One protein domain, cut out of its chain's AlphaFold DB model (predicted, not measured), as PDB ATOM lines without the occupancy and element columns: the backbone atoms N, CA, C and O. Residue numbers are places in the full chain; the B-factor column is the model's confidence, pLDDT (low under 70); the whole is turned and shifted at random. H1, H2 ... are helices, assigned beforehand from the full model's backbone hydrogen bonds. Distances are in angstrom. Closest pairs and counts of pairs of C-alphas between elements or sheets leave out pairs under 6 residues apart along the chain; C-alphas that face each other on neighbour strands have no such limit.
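Overview. This is residues 16 to 65 and 105 to 143 of the 170 residues of an uncharacterized protein of Phlebia centrifuga (UniProt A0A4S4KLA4). Two long helices, H2 and H4, open as a V with their first parts near each other, and the short helix H1 sits in the angle between them; H3 runs side by side with H2, on the side away from H1. The last part of H2 and the residues after it, 55 to 65, stick out from the body, and a long loop, residues 28 to 40, leads from H1 to H2. The printed part has 89 residues with four named helices, H1 to H4 in order along the chain, and no named strand, and its class is all helix. It is only just compact, close to loose, with a radius of gyration of the C-alphas of 14.4 A, and its outline is flat, spanning 41 by 39 by 18 A.

Along the chain. H1 covers residues 16 to 27 and is 17.4 A long from first to last C-alpha; C-alpha 16 is at (99.853, 87.498, 107.043). H2 covers residues 41 to 61 and is 30.2 A long; C-alpha 61 is at (109.050, 82.711, 123.108). H3 covers residues 106 to 115 and is 14.3 A long. H4, the longest helix, covers residues 120 to 143 and is 34.4 A long, ending with C-alpha 143 at (108.623, 82.201, 87.490).

Arrangement. H1 touches H4, with the C-alphas of Ala 22 and Gly 130 closest at 4.7 A, and their lines are about perpendicular at 81 degrees. H4 touches H1 with residues 129 to 134 alone. H1 also touches H2, closest at the C-alphas of Phe 21 and Cys 48, 5.8 A apart, at a steep tilt of 51 degrees, opposite ways. H2 touches H1 with residues 44 to 52 alone. H2 touches H3, closest at the C-alphas of Ala 46 and Ser 112, 5.2 A apart, at a shallow tilt of 20 degrees, opposite ways. The helix packing is mostly crossed, but only just, with 1 of these 3 pairs at a shallow tilt. H2 and H4 are near each other, with 5 pairs of C-alphas within 10 A. H1 and H3 are apart, and so are H3 and H4. In H2 and H3 every O i to N i+4 pair is within hydrogen-bond range; in H1 7 of 8 are, and in H4 19 of 20.

Size, cuts and confidence. The two C-alphas farthest apart are those of Gly 33 and Gly 62, 42.5 A. Residues 55 to 65, of which 55 to 61 belong to H2, stand free; the body without them spans 41 by 30 by 18 A. Residues 66 to 104 are not printed, and C-alphas 65 and 105 are 20.2 A apart across this cut. The link from H1 to H2 is long, 13 residues, and that from H3 to H4 is tight, 4 residues. The mean pLDDT of the printed part is 72.2, and it is under 70 at residues 28 to 43, 60 to 64 and 136 to 143.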
ATOM      1  N   VAL A  16      99.503  88.825 106.521       77.50
ATOM      2  CA  VAL A  16      99.853  87.498 107.043       77.50
ATOM      3  C   VAL A  16      98.612  86.616 107.166       77.50
ATOM      4  O   VAL A  16      98.620  85.495 106.663       77.50
ATOM      5  N   LEU A  17      97.511  87.122 107.737       83.19
ATOM      6  CA  LEU A  17      96.269  86.348 107.837       83.19
ATOM      7  C   LEU A  17      95.711  85.987 106.457       83.19
ATOM      8  O   LEU A  17      95.292  84.853 106.237       83.19
ATOM      9  N   MET A  18      95.723  86.932 105.515       82.69
ATOM     10  CA  MET A  18      95.206  86.699 104.163       82.69
ATOM     11  C   MET A  18      96.072  85.733 103.357       82.69
ATOM     12  O   MET A  18      95.529  84.945 102.586       82.69
ATOM     13  N   ARG A  19      97.394  85.734 103.556       81.44
ATOM     14  CA  ARG A  19      98.306  84.748 102.959       81.44
ATOM     15  C   ARG A  19      98.113  83.356 103.566       81.44
ATOM     16  O   ARG A  19      98.047  82.388 102.813       81.44
ATOM     17  N   THR A  20      97.938  83.250 104.883       83.12
ATOM     18  CA  THR A  20      97.594  81.979 105.550       83.12
ATOM     19  C   THR A  20      96.257  81.441 105.047       83.12
ATOM     20  O   THR A  20      96.148  80.272 104.682       83.12
ATOM     21  N   PHE A  21      95.251  82.311 104.931       84.12
ATOM     22  CA  PHE A  21      93.955  81.935 104.384       84.12
ATOM     23  C   PHE A  21      94.041  81.548 102.904       84.12
ATOM     24  O   PHE A  21      93.425  80.576 102.488       84.12
ATOM     25  N   ALA A  22      94.854  82.237 102.105       82.69
ATOM     26  CA  ALA A  22      95.121  81.854 100.722       82.69
ATOM     27  C   ALA A  22      95.743  80.454 100.622       82.69
ATOM     28  O   ALA A  22      95.311  79.662  99.789       82.69
ATOM     29  N   ALA A  23      96.708  80.121 101.487       81.00
ATOM     30  CA  ALA A  23      97.283  78.779 101.551       81.00
ATOM     31  C   ALA A  23      96.211  77.726 101.870       81.00
ATOM     32  O   ALA A  23      96.129  76.719 101.167       81.00
ATOM     33  N   TYR A  24      95.333  77.994 102.841       79.88
ATOM     34  CA  TYR A  24      94.172  77.144 103.121       79.88
ATOM     35  C   TYR A  24      93.263  76.986 101.888       79.88
ATOM     36  O   TYR A  24      92.963  75.866 101.484       79.88
ATOM     37  N   LEU A  25      92.920  78.086 101.207       77.44
ATOM     38  CA  LEU A  25      92.094  78.063  99.994       77.44
ATOM     39  C   LEU A  25      92.713  77.248  98.847       77.44
ATOM     40  O   LEU A  25      91.976  76.760  97.999       77.44
ATOM     41  N   THR A  26      94.041  77.082  98.789       73.44
ATOM     42  CA  THR A  26      94.673  76.215  97.772       73.44
ATOM     43  C   THR A  26      94.456  74.725  98.006       73.44
ATOM     44  O   THR A  26      94.596  73.947  97.065       73.44
ATOM     45  N   GLN A  27      94.141  74.341  99.242       71.69
ATOM     46  CA  GLN A  27      93.927  72.956  99.651       71.69
ATOM     47  C   GLN A  27      92.446  72.559  99.577       71.69
ATOM     48  O   GLN A  27      92.127  71.374  99.600       71.69
ATOM     49  N   CYS A  28      91.543  73.535  99.458       66.19
ATOM     50  CA  CYS A  28      90.121  73.304  99.235       66.19
ATOM     51  C   CYS A  28      89.823  73.188  97.730       66.19
ATOM     52  O   CYS A  28      90.293  74.004  96.935       66.19
ATOM     53  N   ASP A  29      89.013  72.203  97.331       58.62
ATOM     54  CA  ASP A  29      88.415  72.176  95.989       58.62
ATOM     55  C   ASP A  29      87.525  73.422  95.844       58.62
ATOM     56  O   ASP A  29      86.762  73.669  96.764       58.62
ATOM     57  N   PRO A  30      87.626  74.241  94.782       50.09
ATOM     58  CA  PRO A  30      86.790  75.421  94.553       50.09
ATOM     59  C   PRO A  30      85.485  75.141  93.777       50.09
ATOM     60  O   PRO A  30      84.807  76.096  93.389       50.09
ATOM     61  N   THR A  31      85.104  73.875  93.537       51.22
ATOM     62  CA  THR A  31      83.918  73.495  92.729       51.22
ATOM     63  C   THR A  31      82.699  72.943  93.493       51.22
ATOM     64  O   THR A  31      81.612  72.880  92.927       51.22
ATOM     65  N   ALA A  32      82.809  72.644  94.790       53.72
ATOM     66  CA  ALA A  32      81.761  72.111  95.682       53.72
ATOM     67  C   ALA A  32      80.545  73.029  96.010       53.72
ATOM     68  O   ALA A  32      79.847  72.815  96.996       53.72
ATOM     69  N   GLY A  33      80.208  74.005  95.161       43.09
ATOM     70  CA  GLY A  33      78.814  74.453  94.994       43.09
ATOM     71  C   GLY A  33      78.176  75.394  96.031       43.09
ATOM     72  O   GLY A  33      77.102  75.914  95.744       43.09
ATOM     73  N   SER A  34      78.803  75.705  97.170       52.00
ATOM     74  CA  SER A  34      78.299  76.731  98.105       52.00
ATOM     75  C   SER A  34      79.442  77.585  98.647       52.00
ATOM     76  O   SER A  34      80.355  77.080  99.291       52.00
ATOM     77  N   LEU A  35      79.391  78.903  98.413       49.31
ATOM     78  CA  LEU A  35      80.372  79.868  98.939       49.31
ATOM     79  C   LEU A  35      80.464  79.851 100.478       49.31
ATOM     80  O   LEU A  35      81.482  80.267 101.031       49.31
ATOM     81  N   VAL A  36      79.403  79.387 101.148       50.19
ATOM     82  CA  VAL A  36      79.292  79.256 102.607       50.19
ATOM     83  C   VAL A  36      79.518  77.805 103.060       50.19
ATOM     84  O   VAL A  36      80.090  77.606 104.126       50.19
ATOM     85  N   ASP A  37      79.193  76.803 102.230       49.88
ATOM     86  CA  ASP A  37      79.318  75.366 102.550       49.88
ATOM     87  C   ASP A  37      80.441  74.635 101.806       49.88
ATOM     88  O   ASP A  37      80.381  73.417 101.637       49.88
ATOM     89  N   PHE A  38      81.520  75.317 101.415       46.84
ATOM     90  CA  PHE A  38      82.797  74.651 101.117       46.84
ATOM     91  C   PHE A  38      83.372  74.010 102.400       46.84
ATOM     92  O   PHE A  38      84.360  74.474 102.958       46.84
ATOM     93  N   GLY A  39      82.703  72.990 102.941       49.91
ATOM     94  CA  GLY A  39      83.158  72.167 104.063       49.91
ATOM     95  C   GLY A  39      83.485  72.906 105.370       49.91
ATOM     96  O   GLY A  39      84.255  72.368 106.157       49.91
ATOM     97  N   VAL A  40      82.883  74.081 105.625       53.47
ATOM     98  CA  VAL A  40      83.105  75.032 106.751       53.47
ATOM     99  C   VAL A  40      84.225  76.095 106.529       53.47
ATOM    100  O   VAL A  40      85.167  76.198 107.319       53.47
ATOM    101  N   PRO A  41      84.121  76.991 105.519       54.94
ATOM    102  CA  PRO A  41      85.082  78.083 105.268       54.94
ATOM    103  C   PRO A  41      85.135  79.142 106.377       54.94
ATOM    104  O   PRO A  41      86.175  79.760 106.596       54.94
ATOM    105  N   ILE A  42      84.012  79.357 107.073       59.00
ATOM    106  CA  ILE A  42      83.905  80.242 108.246       59.00
ATOM    107  C   ILE A  42      84.867  79.750 109.341       59.00
ATOM    108  O   ILE A  42      85.699  80.511 109.839       59.00
ATOM    109  N   GLY A  43      84.847  78.439 109.598       64.44
ATOM    110  CA  GLY A  43      85.827  77.762 110.443       64.44
ATOM    111  C   GLY A  43      87.243  77.878 109.883       64.44
ATOM    112  O   GLY A  43      88.165  78.145 110.641       64.44
ATOM    113  N   GLY A  44      87.430  77.772 108.564       75.25
ATOM    114  CA  GLY A  44      88.733  77.933 107.909       75.25
ATOM    115  C   GLY A  44      89.415  79.276 108.196       75.25
ATOM    116  O   GLY A  44      90.587  79.301 108.579       75.25
ATOM    117  N   LEU A  45      88.700  80.400 108.075       79.25
ATOM    118  CA  LEU A  45      89.278  81.716 108.372       79.25
ATOM    119  C   LEU A  45      89.522  81.919 109.877       79.25
ATOM    120  O   LEU A  45      90.568  82.452 110.250       79.25
ATOM    121  N   ALA A  46      88.606  81.465 110.739       77.06
ATOM    122  CA  ALA A  46      88.800  81.498 112.191       77.06
ATOM    123  C   ALA A  46      90.012  80.649 112.625       77.06
ATOM    124  O   ALA A  46      90.832  81.080 113.434       77.06
ATOM    125  N   MET A  47      90.198  79.481 112.007       78.31
ATOM    126  CA  MET A  47      91.367  78.623 112.201       78.31
ATOM    127  C   MET A  47      92.655  79.290 111.716       78.31
ATOM    128  O   MET A  47      93.675  79.206 112.399       78.31
ATOM    129  N   CYS A  48      92.623  79.999 110.582       84.94
ATOM    130  CA  CYS A  48      93.769  80.784 110.115       84.94
ATOM    131  C   CYS A  48      94.125  81.900 111.106       84.94
ATOM    132  O   CYS A  48      95.304  82.113 111.378       84.94
ATOM    133  N   ALA A  49      93.130  82.573 111.688       82.88
ATOM    134  CA  ALA A  49      93.345  83.573 112.730       82.88
ATOM    135  C   ALA A  49      94.014  82.960 113.971       82.88
ATOM    136  O   ALA A  49      95.053  83.452 114.411       82.88
ATOM    137  N   ALA A  50      93.497  81.834 114.468       80.31
ATOM    138  CA  ALA A  50      94.101  81.112 115.585       80.31
ATOM    139  C   ALA A  50      95.535  80.634 115.284       80.31
ATOM    140  O   ALA A  50      96.411  80.698 116.148       80.31
ATOM    141  N   ALA A  51      95.803  80.185 114.055       82.56
ATOM    142  CA  ALA A  51      97.135  79.759 113.630       82.56
ATOM    143  C   ALA A  51      98.129  80.927 113.601       82.56
ATOM    144  O   ALA A  51      99.257  80.781 114.073       82.56
ATOM    145  N   VAL A  52      97.705  82.088 113.096       83.19
ATOM    146  CA  VAL A  52      98.526  83.304 113.079       83.19
ATOM    147  C   VAL A  52      98.815  83.786 114.502       83.19
ATOM    148  O   VAL A  52      99.975  84.039 114.816       83.19
ATOM    149  N   GLU A  53      97.809  83.841 115.385       81.69
ATOM    150  CA  GLU A  53      98.014  84.180 116.803       81.69
ATOM    151  C   GLU A  53      99.071  83.268 117.440       81.69
ATOM    152  O   GLU A  53     100.033  83.738 118.047       81.69
ATOM    153  N   ARG A  54      98.928  81.953 117.254       78.94
ATOM    154  CA  ARG A  54      99.857  80.966 117.803       78.94
ATOM    155  C   ARG A  54     101.269  81.104 117.235       78.94
ATOM    156  O   ARG A  54     102.226  80.974 117.992       78.94
ATOM    157  N   GLY A  55     101.410  81.389 115.941       78.62
ATOM    158  CA  GLY A  55     102.707  81.660 115.317       78.62
ATOM    159  C   GLY A  55     103.425  82.842 115.971       78.62
ATOM    160  O   GLY A  55     104.610  82.746 116.279       78.62
ATOM    161  N   PHE A  56     102.698  83.920 116.278       77.50
ATOM    162  CA  PHE A  56     103.264  85.064 116.999       77.50
ATOM    163  C   PHE A  56     103.620  84.744 118.449       77.50
ATOM    164  O   PHE A  56     104.668  85.185 118.916       77.50
ATOM    165  N   LEU A  57     102.796  83.960 119.152       75.00
ATOM    166  CA  LEU A  57     103.122  83.509 120.508       75.00
ATOM    167  C   LEU A  57     104.414  82.680 120.526       75.00
ATOM    168  O   LEU A  57     105.254  82.897 121.392       75.00
ATOM    169  N   LEU A  58     104.605  81.789 119.548       75.19
ATOM    170  CA  LEU A  58     105.843  81.015 119.401       75.19
ATOM    171  C   LEU A  58     107.043  81.899 119.035       75.19
ATOM    172  O   LEU A  58     108.138  81.694 119.549       75.19
ATOM    173  N   TYR A  59     106.845  82.908 118.185       73.00
ATOM    174  CA  TYR A  59     107.901  83.865 117.846       73.00
ATOM    175  C   TYR A  59     108.358  84.679 119.065       73.00
ATOM    176  O   TYR A  59     109.547  84.936 119.227       73.00
ATOM    177  N   GLN A  60     107.429  85.067 119.945       68.38
ATOM    178  CA  GLN A  60     107.753  85.779 121.184       68.38
ATOM    179  C   GLN A  60     108.567  84.925 122.158       68.38
ATOM    180  O   GLN A  60     109.426  85.467 122.851       68.38
ATOM    181  N   THR A  61     108.306  83.617 122.223       68.50
ATOM    182  CA  THR A  61     109.050  82.711 123.108       68.50
ATOM    183  C   THR A  61     110.387  82.270 122.532       68.50
ATOM    184  O   THR A  61     111.201  81.739 123.277       68.50
ATOM    185  N   GLY A  62     110.625  82.459 121.231       66.06
ATOM    186  CA  GLY A  62     111.882  82.118 120.558       66.06
ATOM    187  C   GLY A  62     112.144  80.615 120.397       66.06
ATOM    188  O   GLY A  62     112.949  80.236 119.555       66.06
ATOM    189  N   GLU A  63     111.442  79.758 121.142       67.75
ATOM    190  CA  GLU A  63     111.637  78.309 121.132       67.75
ATOM    191  C   GLU A  63     110.307  77.547 121.117       67.75
ATOM    192  O   GLU A  63     109.346  77.883 121.821       67.75
ATOM    193  N   ILE A  64     110.266  76.465 120.334       69.75
ATOM    194  CA  ILE A  64     109.192  75.471 120.388       69.75
ATOM    195  C   ILE A  64     109.590  74.424 121.427       69.75
ATOM    196  O   ILE A  64     110.226  73.422 121.108       69.75
ATOM    197  N   GLN A  65     109.198  74.646 122.680       73.06
ATOM    198  CA  GLN A  65     109.452  73.682 123.748       73.06
ATOM    199  C   GLN A  65     108.729  72.350 123.489       73.06
ATOM    200  O   GLN A  65     107.530  72.306 123.183       73.06
ATOM    201  N   SER A 105      92.961  83.791 122.244       77.00
ATOM    202  CA  SER A 105      92.825  85.116 122.855       77.00
ATOM    203  C   SER A 105      91.415  85.681 122.669       77.00
ATOM    204  O   SER A 105      90.678  85.320 121.748       77.00
ATOM    205  N   LYS A 106      91.056  86.656 123.513       80.50
ATOM    206  CA  LYS A 106      89.800  87.407 123.380       80.50
ATOM    207  C   LYS A 106      89.646  88.028 121.985       80.50
ATOM    208  O   LYS A 106      88.551  87.985 121.437       80.50
ATOM    209  N   ALA A 107      90.732  88.537 121.402       75.31
ATOM    210  CA  ALA A 107      90.713  89.132 120.069       75.31
ATOM    211  C   ALA A 107      90.334  88.106 118.987       75.31
ATOM    212  O   ALA A 107      89.451  88.375 118.179       75.31
ATOM    213  N   THR A 108      90.926  86.909 119.011       77.75
ATOM    214  CA  THR A 108      90.594  85.833 118.058       77.75
ATOM    215  C   THR A 108      89.177  85.306 118.255       77.75
ATOM    216  O   THR A 108      88.468  85.068 117.278       77.75
ATOM    217  N   GLN A 109      88.714  85.184 119.503       77.94
ATOM    218  CA  GLN A 109      87.326  84.808 119.791       77.94
ATOM    219  C   GLN A 109      86.330  85.852 119.263       77.94
ATOM    220  O   GLN A 109      85.328  85.503 118.642       77.94
ATOM    221  N   GLU A 110      86.589  87.142 119.493       79.31
ATOM    222  CA  GLU A 110      85.762  88.233 118.966       79.31
ATOM    223  C   GLU A 110      85.790  88.270 117.436       79.31
ATOM    224  O   GLU A 110      84.742  88.426 116.808       79.31
ATOM    225  N   TYR A 111      86.958  88.047 116.835       78.31
ATOM    226  CA  TYR A 111      87.120  87.953 115.390       78.31
ATOM    227  C   TYR A 111      86.295  86.804 114.794       78.31
ATOM    228  O   TYR A 111      85.531  87.031 113.855       78.31
ATOM    229  N   SER A 112      86.358  85.603 115.381       77.19
ATOM    230  CA  SER A 112      85.551  84.449 114.958       77.19
ATOM    231  C   SER A 112      84.053  84.756 115.007       77.19
ATOM    232  O   SER A 112      83.345  84.553 114.026       77.19
ATOM    233  N   LYS A 113      83.579  85.359 116.105       78.00
ATOM    234  CA  LYS A 113      82.166  85.748 116.265       78.00
ATOM    235  C   LYS A 113      81.696  86.765 115.228       78.00
ATOM    236  O   LYS A 113      80.504  86.825 114.929       78.00
ATOM    237  N   VAL A 114      82.594  87.624 114.743       78.12
ATOM    238  CA  VAL A 114      82.291  88.576 113.666       78.12
ATOM    239  C   VAL A 114      82.220  87.854 112.326       78.12
ATOM    240  O   VAL A 114      81.297  88.133 111.564       78.12
ATOM    241  N   ILE A 115      83.139  86.920 112.058       75.62
ATOM    242  CA  ILE A 115      83.152  86.116 110.828       75.62
ATOM    243  C   ILE A 115      81.848  85.333 110.662       75.62
ATOM    244  O   ILE A 115      81.249  85.388 109.589       75.62
ATOM    245  N   ASP A 116      81.360  84.708 111.734       73.69
ATOM    246  CA  ASP A 116      80.105  83.942 111.738       73.69
ATOM    247  C   ASP A 116      78.874  84.774 111.328       73.69
ATOM    248  O   ASP A 116      77.845  84.227 110.940       73.69
ATOM    249  N   LYS A 117      78.956  86.107 111.421       79.06
ATOM    250  CA  LYS A 117      77.849  87.041 111.155       79.06
ATOM    251  C   LYS A 117      77.979  87.777 109.822       79.06
ATOM    252  O   LYS A 117      77.189  88.684 109.547       79.06
ATOM    253  N   LEU A 118      78.987  87.461 109.011       76.38
ATOM    254  CA  LEU A 118      79.204  88.142 107.739       76.38
ATOM    255  C   LEU A 118      78.149  87.734 106.709       76.38
ATOM    256  O   LEU A 118      77.769  86.573 106.600       76.38
ATOM    257  N   SER A 119      77.702  88.699 105.904       79.81
ATOM    258  CA  SER A 119      76.827  88.400 104.769       79.81
ATOM    259  C   SER A 119      77.605  87.721 103.640       79.81
ATOM    260  O   SER A 119      78.797  87.982 103.451       79.81
ATOM    261  N   GLU A 120      76.916  86.931 102.814       77.44
ATOM    262  CA  GLU A 120      77.508  86.261 101.644       77.44
ATOM    263  C   GLU A 120      78.277  87.224 100.732       77.44
ATOM    264  O   GLU A 120      79.352  86.906 100.224       77.44
ATOM    265  N   ARG A 121      77.761  88.450 100.558       77.88
ATOM    266  CA  ARG A 121      78.418  89.496  99.762       77.88
ATOM    267  C   ARG A 121      79.786  89.872 100.332       77.88
ATOM    268  O   ARG A 121      80.740  90.032  99.568       77.88
ATOM    269  N   VAL A 122      79.874  90.056 101.651       78.94
ATOM    270  CA  VAL A 122      81.139  90.374 102.330       78.94
ATOM    271  C   VAL A 122      82.081  89.177 102.244       78.94
ATOM    272  O   VAL A 122      83.258  89.343 101.919       78.94
ATOM    273  N   TRP A 123      81.547  87.971 102.417       77.81
ATOM    274  CA  TRP A 123      82.304  86.730 102.324       77.81
ATOM    275  C   TRP A 123      82.923  86.510 100.942       77.81
ATOM    276  O   TRP A 123      84.130  86.302 100.820       77.81
ATOM    277  N   GLY A 124      82.153  86.716  99.871       75.75
ATOM    278  CA  GLY A 124      82.672  86.702  98.503       75.75
ATOM    279  C   GLY A 124      83.728  87.788  98.242       75.75
ATOM    280  O   GLY A 124      84.587  87.636  97.374       75.75
ATOM    281  N   GLY A 125      83.706  88.900  98.983       79.88
ATOM    282  CA  GLY A 125      84.790  89.886  98.990       79.88
ATOM    283  C   GLY A 125      86.087  89.332  99.585       79.88
ATOM    284  O   GLY A 125      87.142  89.443  98.959       79.88
ATOM    285  N   ILE A 126      85.997  88.690 100.749       80.25
ATOM    286  CA  ILE A 126      87.134  88.107 101.477       80.25
ATOM    287  C   ILE A 126      87.763  86.950 100.693       80.25
ATOM    288  O   ILE A 126      88.978  86.931 100.504       80.25
ATOM    289  N   ILE A 127      86.953  86.045 100.134       79.38
ATOM    290  CA  ILE A 127      87.443  84.955  99.275       79.38
ATOM    291  C   ILE A 127      88.189  85.513  98.060       79.38
ATOM    292  O   ILE A 127      89.290  85.063  97.743       79.38
ATOM    293  N   ARG A 128      87.644  86.543  97.396       79.12
ATOM    294  CA  ARG A 128      88.336  87.196  96.274       79.12
ATOM    295  C   ARG A 128      89.662  87.819  96.699       79.12
ATOM    296  O   ARG A 128      90.611  87.753  95.922       79.12
ATOM    297  N   ALA A 129      89.739  88.409  97.890       81.62
ATOM    298  CA  ALA A 129      90.987  88.941  98.428       81.62
ATOM    299  C   ALA A 129      92.021  87.825  98.665       81.62
ATOM    300  O   ALA A 129      93.126  87.918  98.135       81.62
ATOM    301  N   GLY A 130      91.644  86.731  99.338       79.38
ATOM    302  CA  GLY A 130      92.518  85.566  99.535       79.38
ATOM    303  C   GLY A 130      92.997  84.950  98.213       79.38
ATOM    304  O   GLY A 130      94.189  84.714  98.014       79.38
ATOM    305  N   MET A 131      92.100  84.797  97.234       79.44
ATOM    306  CA  MET A 131      92.432  84.248  95.913       79.44
ATOM    307  C   MET A 131      93.414  85.108  95.100       79.44
ATOM    308  O   MET A 131      94.099  84.568  94.228       79.44
ATOM    309  N   LYS A 132      93.537  86.420  95.365       81.50
ATOM    310  CA  LYS A 132      94.601  87.244  94.756       81.50
ATOM    311  C   LYS A 132      95.986  86.745  95.175       81.50
ATOM    312  O   LYS A 132      96.859  86.604  94.324       81.50
ATOM    313  N   HIS A 133      96.163  86.402  96.449       79.19
ATOM    314  CA  HIS A 133      97.426  85.865  96.957       79.19
ATOM    315  C   HIS A 133      97.710  84.452  96.427       79.19
ATOM    316  O   HIS A 133      98.855  84.160  96.089       79.19
ATOM    317  N   VAL A 134      96.682  83.609  96.249       77.94
ATOM    318  CA  VAL A 134      96.830  82.289  95.599       77.94
ATOM    319  C   VAL A 134      97.376  82.425  94.179       77.94
ATOM    320  O   VAL A 134      98.326  81.737  93.803       77.94
ATOM    321  N   LYS A 135      96.780  83.315  93.375       74.38
ATOM    322  CA  LYS A 135      97.218  83.555  91.993       74.38
ATOM    323  C   LYS A 135      98.650  84.079  91.956       74.38
ATOM    324  O   LYS A 135      99.457  83.533  91.214       74.38
ATOM    325  N   ASN A 136      98.973  85.064  92.793       68.88
ATOM    326  CA  ASN A 136     100.323  85.617  92.878       68.88
ATOM    327  C   ASN A 136     101.357  84.548  93.264       68.88
ATOM    328  O   ASN A 136     102.400  84.470  92.627       68.88
ATOM    329  N   SER A 137     101.053  83.681  94.235       67.94
ATOM    330  CA  SER A 137     101.939  82.577  94.633       67.94
ATOM    331  C   SER A 137     102.167  81.569  93.500       67.94
ATOM    332  O   SER A 137     103.308  81.197  93.238       67.94
ATOM    333  N   LYS A 138     101.118  81.177  92.760       69.50
ATOM    334  CA  LYS A 138     101.262  80.295  91.587       69.50
ATOM    335  C   LYS A 138     102.077  80.947  90.467       69.50
ATOM    336  O   LYS A 138     102.858  80.262  89.818       69.50
ATOM    337  N   THR A 139     101.907  82.249  90.238       64.94
ATOM    338  CA  THR A 139     102.700  83.004  89.254       64.94
ATOM    339  C   THR A 139     104.167  83.102  89.666       64.94
ATOM    340  O   THR A 139     105.033  82.924  88.819       64.94
ATOM    341  N   LEU A 140     104.454  83.332  90.952       60.72
ATOM    342  CA  LEU A 140     105.819  83.324  91.489       60.72
ATOM    343  C   LEU A 140     106.464  81.943  91.359       60.72
ATOM    344  O   LEU A 140     107.578  81.848  90.867       60.72
ATOM    345  N   LYS A 141     105.738  80.874  91.704       62.41
ATOM    346  CA  LYS A 141     106.220  79.497  91.543       62.41
ATOM    347  C   LYS A 141     106.536  79.168  90.080       62.41
ATOM    348  O   LYS A 141     107.597  78.643  89.797       62.41
ATOM    349  N   LYS A 142     105.673  79.577  89.143       60.31
ATOM    350  CA  LYS A 142     105.935  79.433  87.701       60.31
ATOM    351  C   LYS A 142     107.133  80.246  87.201       60.31
ATOM    352  O   LYS A 142     107.759  79.817  86.247       60.31
ATOM    353  N   ARG A 143     107.419  81.409  87.800       57.31
ATOM    354  CA  ARG A 143     108.623  82.201  87.490       57.31
ATOM    355  C   ARG A 143     109.891  81.578  88.071       57.31
ATOM    356  O   ARG A 143     110.920  81.649  87.433       57.31
TER     357      ARG A 143